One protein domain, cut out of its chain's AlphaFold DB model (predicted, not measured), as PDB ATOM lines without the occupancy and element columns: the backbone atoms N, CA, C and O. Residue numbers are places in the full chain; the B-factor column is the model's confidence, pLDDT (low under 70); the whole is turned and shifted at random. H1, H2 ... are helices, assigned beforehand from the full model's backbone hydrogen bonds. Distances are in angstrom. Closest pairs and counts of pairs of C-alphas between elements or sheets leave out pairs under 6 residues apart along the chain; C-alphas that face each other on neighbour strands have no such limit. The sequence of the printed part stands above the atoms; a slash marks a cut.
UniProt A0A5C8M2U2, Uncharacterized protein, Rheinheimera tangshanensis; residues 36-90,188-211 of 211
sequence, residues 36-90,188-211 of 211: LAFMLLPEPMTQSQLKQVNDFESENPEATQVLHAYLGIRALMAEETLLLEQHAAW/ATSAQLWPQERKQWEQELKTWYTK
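Overview. This is residues 36 to 90 and 188 to 211 of the 211 residues of an uncharacterized protein of Rheinheimera tangshanensis (UniProt A0A5C8M2U2). One long helix, H3, makes the long axis; H5 crosses it, H2 folds back from its first end as a splayed hairpin, and short H1 and H4 lie beside it. Residues 84 to 90, of which 84 to 86 belong to H3, stick out. The 79 printed residues include five named helices, H1 to H5 in order, and no named strand: all helix. The whole is only just loose, close to compact, with a radius of gyration of the C-alphas of 14.3 A, spanning 49 by 27 by 22 A.

Along the chain. H1, residues 36 to 39, begins at C-alpha 36 (37.841, 17.635, -42.768). H2 is residues 47 to 59, 18.7 A; H3 64 to 86, 33.5 A; H4 188 to 193, 8.9 A. H5, 196 to 209, 20.7 A, ends at C-alpha 209 (29.885, 24.773, -35.874).

Arrangement. The hub H3 touches H5 at a steep tilt of 53 degrees, closest C-alphas Ala 69 and Trp 201, 4.6 A. H2 and H3, a helical hairpin, only just touch, with 3 pairs of C-alphas within 8 A, closest Glu 57 and Thr 64, 5.4 A. H4 only just touches H3, also 3 pairs, closest Leu 76 and Leu 193, 6.1 A. H1 is near H3. Every O i to N i+4 pair is within hydrogen-bond range in H2 to H5; H1 is too short for one.

Size, cuts and confidence. Residues 91 to 187 are not printed; C-alphas 90 and 188 are 20.8 A apart. Confidence is under 70 for 27 residues, among them 36 to 54.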
ATOM      1  N   LEU A  36      38.198  18.153 -41.438       43.53
ATOM      2  CA  LEU A  36      37.841  17.635 -42.768       43.53
ATOM      3  C   LEU A  36      36.859  18.546 -43.514       43.53
ATOM      4  O   LEU A  36      36.861  18.562 -44.742       43.53
ATOM      5  N   ALA A  37      36.099  19.378 -42.793       47.56
ATOM      6  CA  ALA A  37      35.339  20.459 -43.405       47.56
ATOM      7  C   ALA A  37      36.257  21.468 -44.119       47.56
ATOM      8  O   ALA A  37      35.831  22.031 -45.120       47.56
ATOM      9  N   PHE A  38      37.522  21.637 -43.683       48.34
ATOM     10  CA  PHE A  38      38.495  22.502 -44.367       48.34
ATOM     11  C   PHE A  38      38.869  21.991 -45.765       48.34
ATOM     12  O   PHE A  38      39.036  22.803 -46.669       48.34
ATOM     13  N   MET A  39      38.940  20.668 -45.973       45.03
ATOM     14  CA  MET A  39      39.200  20.089 -47.304       45.03
ATOM     15  C   MET A  39      38.036  20.284 -48.283       45.03
ATOM     16  O   MET A  39      38.234  20.225 -49.491       45.03
ATOM     17  N   LEU A  40      36.818  20.479 -47.773       46.03
ATOM     18  CA  LEU A  40      35.594  20.610 -48.569       46.03
ATOM     19  C   LEU A  40      35.221  22.066 -48.858       46.03
ATOM     20  O   LEU A  40      34.158  22.331 -49.423       46.03
ATOM     21  N   LEU A  41      36.060  23.022 -48.465       50.56
ATOM     22  CA  LEU A  41      35.771  24.418 -48.714       50.56
ATOM     23  C   LEU A  41      35.876  24.669 -50.260       50.56
ATOM     24  O   LEU A  41      36.916  24.383 -50.854       50.56
ATOM     25  N   PRO A  42      34.852  25.233 -50.948       50.50
ATOM     26  CA  PRO A  42      34.812  25.448 -52.421       50.50
ATOM     27  C   PRO A  42      35.860  26.435 -52.992       50.50
ATOM     28  O   PRO A  42      36.134  27.411 -52.343       50.50
ATOM     29  N   GLU A  43      36.420  26.262 -54.187       52.69
ATOM     30  CA  GLU A  43      37.371  27.175 -54.894       52.69
ATOM     31  C   GLU A  43      37.402  28.702 -54.552       52.69
ATOM     32  O   GLU A  43      36.404  29.274 -54.102       52.69
ATOM     33  N   PRO A  44      38.535  29.414 -54.780       54.88
ATOM     34  CA  PRO A  44      38.698  30.823 -54.400       54.88
ATOM     35  C   PRO A  44      37.523  31.707 -54.837       54.88
ATOM     36  O   PRO A  44      37.061  31.650 -55.976       54.88
ATOM     37  N   MET A  45      37.046  32.545 -53.911       55.09
ATOM     38  CA  MET A  45      35.870  33.374 -54.154       55.09
ATOM     39  C   MET A  45      36.133  34.411 -55.244       55.09
ATOM     40  O   MET A  45      37.073  35.201 -55.184       55.09
ATOM     41  N   THR A  46      35.248  34.437 -56.232       59.78
ATOM     42  CA  THR A  46      35.214  35.459 -57.279       59.78
ATOM     43  C   THR A  46      34.909  36.838 -56.683       59.78
ATOM     44  O   THR A  46      34.279  36.945 -55.629       59.78
ATOM     45  N   GLN A  47      35.256  37.924 -57.389       54.44
ATOM     46  CA  GLN A  47      34.899  39.294 -56.969       54.44
ATOM     47  C   GLN A  47      33.402  39.465 -56.656       54.44
ATOM     48  O   GLN A  47      33.034  40.235 -55.772       54.44
ATOM     49  N   SER A  48      32.534  38.737 -57.365       57.84
ATOM     50  CA  SER A  48      31.088  38.768 -57.130       57.84
ATOM     51  C   SER A  48      30.692  38.167 -55.776       57.84
ATOM     52  O   SER A  48      29.849  38.730 -55.082       57.84
ATOM     53  N   GLN A  49      31.350  37.081 -55.364       61.06
ATOM     54  CA  GLN A  49      31.152  36.448 -54.060       61.06
ATOM     55  C   GLN A  49      31.737  37.313 -52.942       61.06
ATOM     56  O   GLN A  49      31.127  37.441 -51.892       61.06
ATOM     57  N   LEU A  50      32.857  37.992 -53.200       62.19
ATOM     58  CA  LEU A  50      33.464  38.955 -52.276       62.19
ATOM     59  C   LEU A  50      32.525  40.131 -51.962       62.19
ATOM     60  O   LEU A  50      32.426  40.568 -50.820       62.19
ATOM     61  N   LYS A  51      31.771  40.605 -52.960       61.94
ATOM     62  CA  LYS A  51      30.737  41.622 -52.746       61.94
ATOM     63  C   LYS A  51      29.567  41.091 -51.910       61.94
ATOM     64  O   LYS A  51      29.150  41.764 -50.982       61.94
ATOM     65  N   GLN A  52      29.088  39.879 -52.194       63.91
ATOM     66  CA  GLN A  52      28.020  39.238 -51.413       63.91
ATOM     67  C   GLN A  52      28.429  38.986 -49.957       63.91
ATOM     68  O   GLN A  52      27.605  39.099 -49.060       63.91
ATOM     69  N   VAL A  53      29.703  38.676 -49.730       64.06
ATOM     70  CA  VAL A  53      30.323  38.540 -48.408       64.06
ATOM     71  C   VAL A  53      30.285  39.866 -47.650       64.06
ATOM     72  O   VAL A  53      29.831  39.887 -46.513       64.06
ATOM     73  N   ASN A  54      30.668  40.970 -48.296       64.50
ATOM     74  CA  ASN A  54      30.614  42.302 -47.686       64.50
ATOM     75  C   ASN A  54      29.169  42.761 -47.414       64.50
ATOM     76  O   ASN A  54      28.889  43.348 -46.371       64.50
ATOM     77  N   ASP A  55      28.245  42.479 -48.338       70.38
ATOM     78  CA  ASP A  55      26.825  42.795 -48.169       70.38
ATOM     79  C   ASP A  55      26.235  41.971 -47.000       70.38
ATOM     80  O   ASP A  55      25.576  42.526 -46.121       70.38
ATOM     81  N   PHE A  56      26.566  40.678 -46.900       66.50
ATOM     82  CA  PHE A  56      26.164  39.805 -45.791       66.50
ATOM     83  C   PHE A  56      26.752  40.238 -44.439       66.50
ATOM     84  O   PHE A  56      26.045  40.203 -43.433       66.50
ATOM     85  N   GLU A  57      28.016  40.673 -44.410       67.75
ATOM     86  CA  GLU A  57      28.686  41.221 -43.220       67.75
ATOM     87  C   GLU A  57      27.965  42.470 -42.694       67.75
ATOM     88  O   GLU A  57      27.828  42.650 -41.486       67.75
ATOM     89  N   SER A  58      27.451  43.309 -43.602       71.56
ATOM     90  CA  SER A  58      26.681  44.503 -43.238       71.56
ATOM     91  C   SER A  58      25.313  44.178 -42.624       71.56
ATOM     92  O   SER A  58      24.823  44.927 -41.778       71.56
ATOM     93  N   GLU A  59      24.717  43.050 -43.019       74.56
ATOM     94  CA  GLU A  59      23.415  42.583 -42.534       74.56
ATOM     95  C   GLU A  59      23.526  41.711 -41.271       74.56
ATOM     96  O   GLU A  59      22.576  41.650 -40.494       74.56
ATOM     97  N   ASN A  60      24.674  41.057 -41.055       69.06
ATOM     98  CA  ASN A  60      24.904  40.082 -39.982       69.06
ATOM     99  C   ASN A  60      26.269  40.331 -39.305       69.06
ATOM    100  O   ASN A  60      27.199  39.529 -39.458       69.06
ATOM    101  N   PRO A  61      26.423  41.439 -38.557       71.75
ATOM    102  CA  PRO A  61      27.692  41.825 -37.930       71.75
ATOM    103  C   PRO A  61      28.219  40.795 -36.914       71.75
ATOM    104  O   PRO A  61      29.411  40.747 -36.611       71.75
ATOM    105  N   GLU A  62      27.356  39.933 -36.383       70.81
ATOM    106  CA  GLU A  62      27.732  38.811 -35.524       70.81
ATOM    107  C   GLU A  62      28.452  37.674 -36.271       70.81
ATOM    108  O   GLU A  62      29.183  36.903 -35.648       70.81
ATOM    109  N   ALA A  63      28.278  37.571 -37.593       68.88
ATOM    110  CA  ALA A  63      28.894  36.543 -38.432       68.88
ATOM    111  C   ALA A  63      30.249  36.981 -39.022       68.88
ATOM    112  O   ALA A  63      30.999  36.151 -39.542       68.88
ATOM    113  N   THR A  64      30.592  38.265 -38.895       72.88
ATOM    114  CA  THR A  64      31.814  38.887 -39.420       72.88
ATOM    115  C   THR A  64      33.088  38.128 -39.044       72.88
ATOM    116  O   THR A  64      33.904  37.819 -39.907       72.88
ATOM    117  N   GLN A  65      33.268  37.771 -37.768       72.62
ATOM    118  CA  GLN A  65      34.493  37.099 -37.305       72.62
ATOM    119  C   GLN A  65      34.677  35.717 -37.943       72.62
ATOM    120  O   GLN A  65      35.769  35.366 -38.377       72.62
ATOM    121  N   VAL A  66      33.587  34.960 -38.063       72.44
ATOM    122  CA  VAL A  66      33.576  33.632 -38.690       72.44
ATOM    123  C   VAL A  66      33.907  33.744 -40.177       72.44
ATOM    124  O   VAL A  66      34.653  32.928 -40.720       72.44
ATOM    125  N   LEU A  67      33.387  34.782 -40.830       73.44
ATOM    126  CA  LEU A  67      33.626  35.061 -42.238       73.44
ATOM    127  C   LEU A  67      35.087  35.441 -42.515       73.44
ATOM    128  O   LEU A  67      35.693  34.895 -43.438       73.44
ATOM    129  N   HIS A  68      35.681  36.299 -41.678       78.69
ATOM    130  CA  HIS A  68      37.107  36.644 -41.750       78.69
ATOM    131  C   HIS A  68      38.004  35.437 -41.466       78.69
ATOM    132  O   HIS A  68      38.956  35.205 -42.210       78.69
ATOM    133  N   ALA A  69      37.674  34.615 -40.466       78.94
ATOM    134  CA  ALA A  69      38.397  33.374 -40.187       78.94
ATOM    135  C   ALA A  69      38.360  32.416 -41.389       78.94
ATOM    136  O   ALA A  69      39.386  31.865 -41.790       78.94
ATOM    137  N   TYR A  70      37.192  32.252 -42.017       75.94
ATOM    138  CA  TYR A  70      37.041  31.443 -43.224       75.94
ATOM    139  C   TYR A  70      37.892  31.973 -44.388       75.94
ATOM    140  O   TYR A  70      38.628  31.206 -45.009       75.94
ATOM    141  N   LEU A  71      37.830  33.278 -44.662       77.31
ATOM    142  CA  LEU A  71      38.630  33.939 -45.697       77.31
ATOM    143  C   LEU A  71      40.142  33.815 -45.448       77.31
ATOM    144  O   LEU A  71      40.897  33.549 -46.383       77.31
ATOM    145  N   GLY A  72      40.585  33.955 -44.198       80.00
ATOM    146  CA  GLY A  72      41.992  33.827 -43.817       80.00
ATOM    147  C   GLY A  72      42.539  32.417 -44.052       80.00
ATOM    148  O   GLY A  72      43.574  32.250 -44.696       80.00
ATOM    149  N   ILE A  73      41.804  31.383 -43.623       80.88
ATOM    150  CA  ILE A  73      42.181  29.979 -43.876       80.88
ATOM    151  C   ILE A  73      42.281  29.692 -45.378       80.88
ATOM    152  O   ILE A  73      43.149  28.937 -45.813       80.88
ATOM    153  N   ARG A  74      41.425  30.312 -46.195       78.50
ATOM    154  CA  ARG A  74      41.463  30.145 -47.651       78.50
ATOM    155  C   ARG A  74      42.712  30.666 -48.306       78.50
ATOM    156  O   ARG A  74      43.256  29.970 -49.159       78.50
ATOM    157  N   ALA A  75      43.128  31.866 -47.927       79.75
ATOM    158  CA  ALA A  75      44.349  32.449 -48.453       79.75
ATOM    159  C   ALA A  75      45.539  31.517 -48.178       79.75
ATOM    160  O   ALA A  75      46.269  31.173 -49.103       79.75
ATOM    161  N   LEU A  76      45.637  30.999 -46.947       83.19
ATOM    162  CA  LEU A  76      46.706  30.079 -46.548       83.19
ATOM    163  C   LEU A  76      46.667  28.743 -47.305       83.19
ATOM    164  O   LEU A  76      47.709  28.237 -47.702       83.19
ATOM    165  N   MET A  77      45.485  28.166 -47.548       82.56
ATOM    166  CA  MET A  77      45.378  26.919 -48.324       82.56
ATOM    167  C   MET A  77      45.727  27.106 -49.808       82.56
ATOM    168  O   MET A  77      46.262  26.190 -50.432       82.56
ATOM    169  N   ALA A  78      45.416  28.268 -50.388       81.38
ATOM    170  CA  ALA A  78      45.799  28.580 -51.763       81.38
ATOM    171  C   ALA A  78      47.323  28.719 -51.893       81.38
ATOM    172  O   ALA A  78      47.908  28.187 -52.834       81.38
ATOM    173  N   GLU A  79      47.964  29.371 -50.922       83.56
ATOM    174  CA  GLU A  79      49.424  29.481 -50.839       83.56
ATOM    175  C   GLU A  79      50.088  28.110 -50.641       83.56
ATOM    176  O   GLU A  79      51.028  27.772 -51.356       83.56
ATOM    177  N   GLU A  80      49.537  27.272 -49.756       84.00
ATOM    178  CA  GLU A  80      49.976  25.883 -49.550       84.00
ATOM    179  C   GLU A  80      49.888  25.064 -50.844       84.00
ATOM    180  O   GLU A  80      50.820  24.336 -51.181       84.00
ATOM    181  N   THR A  81      48.803  25.217 -51.606       84.44
ATOM    182  CA  THR A  81      48.617  24.508 -52.881       84.44
ATOM    183  C   THR A  81      49.643  24.950 -53.921       84.44
ATOM    184  O   THR A  81      50.282  24.104 -54.542       84.44
ATOM    185  N   LEU A  82      49.848  26.260 -54.070       85.44
ATOM    186  CA  LEU A  82      50.826  26.815 -55.004       85.44
ATOM    187  C   LEU A  82      52.252  26.352 -54.670       85.44
ATOM    188  O   LEU A  82      53.003  25.983 -55.569       85.44
ATOM    189  N   LEU A  83      52.617  26.322 -53.386       83.88
ATOM    190  CA  LEU A  83      53.919  25.816 -52.954       83.88
ATOM    191  C   LEU A  83      54.060  24.312 -53.225       83.88
ATOM    192  O   LEU A  83      55.076  23.877 -53.758       83.88
ATOM    193  N   LEU A  84      53.037  23.503 -52.940       84.88
ATOM    194  CA  LEU A  84      53.069  22.071 -53.265       84.88
ATOM    195  C   LEU A  84      53.218  21.810 -54.774       84.88
ATOM    196  O   LEU A  84      53.922  20.878 -55.156       84.88
ATOM    197  N   GLU A  85      52.588  22.623 -55.622       86.62
ATOM    198  CA  GLU A  85      52.755  22.550 -57.079       86.62
ATOM    199  C   GLU A  85      54.176  22.925 -57.516       86.62
ATOM    200  O   GLU A  85      54.747  22.250 -58.371       86.62
ATOM    201  N   GLN A  86      54.772  23.956 -56.905       84.06
ATOM    202  CA  GLN A  86      56.157  24.356 -57.177       84.06
ATOM    203  C   GLN A  86      57.169  23.271 -56.799       84.06
ATOM    204  O   GLN A  86      58.160  23.113 -57.494       84.06
ATOM    205  N   HIS A  87      56.901  22.486 -55.752       84.69
ATOM    206  CA  HIS A  87      57.767  21.391 -55.300       84.69
ATOM    207  C   HIS A  87      57.331  20.008 -55.828       84.69
ATOM    208  O   HIS A  87      57.709  18.965 -55.284       84.69
ATOM    209  N   ALA A  88      56.509  19.965 -56.883       85.75
ATOM    210  CA  ALA A  88      56.029  18.706 -57.447       85.75
ATOM    211  C   ALA A  88      57.135  17.929 -58.178       85.75
ATOM    212  O   ALA A  88      57.135  16.697 -58.149       85.75
ATOM    213  N   ALA A  89      58.068  18.629 -58.831       88.38
ATOM    214  CA  ALA A  89      59.153  18.004 -59.575       88.38
ATOM    215  C   ALA A  89      60.365  17.702 -58.685       88.38
ATOM    216  O   ALA A  89      60.608  18.363 -57.682       88.38
ATOM    217  N   TRP A  90      61.144  16.696 -59.090       88.31
ATOM    218  CA  TRP A  90      62.325  16.218 -58.365       88.31
ATOM    219  C   TRP A  90      63.306  17.329 -57.977       88.31
ATOM    220  O   TRP A  90      63.680  17.436 -56.810       88.31
ATOM    221  N   ALA A 188      61.241  28.386 -42.226       86.44
ATOM    222  CA  ALA A 188      60.754  29.706 -42.609       86.44
ATOM    223  C   ALA A 188      59.473  29.597 -43.448       86.44
ATOM    224  O   ALA A 188      58.478  30.258 -43.142       86.44
ATOM    225  N   THR A 189      59.465  28.714 -44.444       86.06
ATOM    226  CA  THR A 189      58.292  28.421 -45.277       86.06
ATOM    227  C   THR A 189      57.161  27.823 -44.435       86.06
ATOM    228  O   THR A 189      56.005  28.234 -44.545       86.06
ATOM    229  N   SER A 190      57.484  26.920 -43.503       85.19
ATOM    230  CA  SER A 190      56.504  26.360 -42.563       85.19
ATOM    231  C   SER A 190      55.862  27.434 -41.678       85.19
ATOM    232  O   SER A 190      54.658  27.378 -41.423       85.19
ATOM    233  N   ALA A 191      56.638  28.419 -41.214       86.06
ATOM    234  CA  ALA A 191      56.122  29.521 -40.403       86.06
ATOM    235  C   ALA A 191      55.164  30.437 -41.186       86.06
ATOM    236  O   ALA A 191      54.203  30.939 -40.603       86.06
ATOM    237  N   GLN A 192      55.394  30.619 -42.490       84.44
ATOM    238  CA  GLN A 192      54.509  31.386 -43.377       84.44
ATOM    239  C   GLN A 192      53.195  30.645 -43.653       84.44
ATOM    240  O   GLN A 192      52.123  31.234 -43.556       84.44
ATOM    241  N   LEU A 193      53.267  29.337 -43.917       81.50
ATOM    242  CA  LEU A 193      52.100  28.501 -44.212       81.50
ATOM    243  C   LEU A 193      51.222  28.186 -42.995       81.50
ATOM    244  O   LEU A 193      50.007  27.971 -43.121       81.50
ATOM    245  N   TRP A 194      51.830  28.107 -41.809       84.56
ATOM    246  CA  TRP A 194      51.144  27.719 -40.578       84.56
ATOM    247  C   TRP A 194      51.306  28.742 -39.441       84.56
ATOM    248  O   TRP A 194      51.800  28.398 -38.358       84.56
ATOM    249  N   PRO A 195      50.853  29.993 -39.643       86.56
ATOM    250  CA  PRO A 195      50.977  31.045 -38.644       86.56
ATOM    251  C   PRO A 195      50.086  30.774 -37.419       86.56
ATOM    252  O   PRO A 195      49.173  29.938 -37.446       86.56
ATOM    253  N   GLN A 196      50.334  31.474 -36.308       88.38
ATOM    254  CA  GLN A 196      49.549  31.295 -35.076       88.38
ATOM    255  C   GLN A 196      48.074  31.666 -35.287       88.38
ATOM    256  O   GLN A 196      47.184  30.984 -34.776       88.38
ATOM    257  N   GLU A 197      47.828  32.674 -36.116       86.94
ATOM    258  CA  GLU A 197      46.522  33.157 -36.549       86.94
ATOM    259  C   GLU A 197      45.701  32.042 -37.202       86.94
ATOM    260  O   GLU A 197      44.515  31.911 -36.907       86.94
ATOM    261  N   ARG A 198      46.331  31.152 -37.988       86.44
ATOM    262  CA  ARG A 198      45.658  29.981 -38.577       86.44
ATOM    263  C   ARG A 198      45.007  29.123 -37.494       86.44
ATOM    264  O   ARG A 198      43.851  28.732 -37.624       86.44
ATOM    265  N   LYS A 199      45.718  28.856 -36.390       86.75
ATOM    266  CA  LYS A 199      45.177  28.064 -35.269       86.75
ATOM    267  C   LYS A 199      44.014  28.774 -34.583       86.75
ATOM    268  O   LYS A 199      43.057  28.107 -34.196       86.75
ATOM    269  N   GLN A 200      44.098  30.094 -34.433       86.81
ATOM    270  CA  GLN A 200      43.011  30.894 -33.876       86.81
ATOM    271  C   GLN A 200      41.774  30.844 -34.787       86.81
ATOM    272  O   GLN A 200      40.695  30.491 -34.317       86.81
ATOM    273  N   TRP A 201      41.932  31.085 -36.090       85.69
ATOM    274  CA  TRP A 201      40.839  31.011 -37.065       85.69
ATOM    275  C   TRP A 201      40.186  29.627 -37.097       85.69
ATOM    276  O   TRP A 201      38.961  29.505 -37.111       85.69
ATOM    277  N   GLU A 202      40.981  28.556 -37.025       83.38
ATOM    278  CA  GLU A 202      40.445  27.199 -36.916       83.38
ATOM    279  C   GLU A 202      39.608  26.989 -35.642       83.38
ATOM    280  O   GLU A 202      38.626  26.243 -35.670       83.38
ATOM    281  N   GLN A 203      39.994  27.592 -34.515       83.75
ATOM    282  CA  GLN A 203      39.240  27.512 -33.259       83.75
ATOM    283  C   GLN A 203      37.940  28.320 -33.315       83.75
ATOM    284  O   GLN A 203      36.905  27.839 -32.841       83.75
ATOM    285  N   GLU A 204      37.974  29.510 -33.912       79.88
ATOM    286  CA  GLU A 204      36.799  30.364 -34.119       79.88
ATOM    287  C   GLU A 204      35.748  29.639 -34.968       79.88
ATOM    288  O   GLU A 204      34.587  29.526 -34.563       79.88
ATOM    289  N   LEU A 205      36.175  29.023 -36.075       73.19
ATOM    290  CA  LEU A 205      35.303  28.222 -36.935       73.19
ATOM    291  C   LEU A 205      34.730  27.005 -36.198       73.19
ATOM    292  O   LEU A 205      33.522  26.774 -36.243       73.19
ATOM    293  N   LYS A 206      35.562  26.244 -35.471       73.06
ATOM    294  CA  LYS A 206      35.100  25.082 -34.683       73.06
ATOM    295  C   LYS A 206      34.026  25.468 -33.671       73.06
ATOM    296  O   LYS A 206      33.021  24.775 -33.574       73.06
ATOM    297  N   THR A 207      34.235  26.567 -32.947       74.69
ATOM    298  CA  THR A 207      33.297  27.049 -31.925       74.69
ATOM    299  C   THR A 207      31.934  27.377 -32.528       74.69
ATOM    300  O   THR A 207      30.912  27.089 -31.909       74.69
ATOM    301  N   TRP A 208      31.905  27.945 -33.736       66.44
ATOM    302  CA  TRP A 208      30.664  28.265 -34.437       66.44
ATOM    303  C   TRP A 208      29.882  27.018 -34.860       66.44
ATOM    304  O   TRP A 208      28.693  26.934 -34.589       66.44
ATOM    305  N   TYR A 209      30.546  26.017 -35.445       54.81
ATOM    306  CA  TYR A 209      29.885  24.773 -35.874       54.81
ATOM    307  C   TYR A 209      29.340  23.917 -34.722       54.81
ATOM    308  O   TYR A 209      28.544  23.011 -34.959       54.81
ATOM    309  N   THR A 210      29.789  24.166 -33.491       55.88
ATOM    310  CA  THR A 210      29.314  23.467 -32.286       55.88
ATOM    311  C   THR A 210      28.219  24.207 -31.512       55.88
ATOM    312  O   THR A 210      27.723  23.652 -30.531       55.88
ATOM    313  N   LYS A 211      27.884  25.444 -31.894       52.19
ATOM    314  CA  LYS A 211      26.791  26.232 -31.299       52.19
ATOM    315  C   LYS A 211      25.472  25.950 -32.009       52.19
ATOM    316  O   LYS A 211      24.448  25.951 -31.292       52.19
TER     317      LYS A 211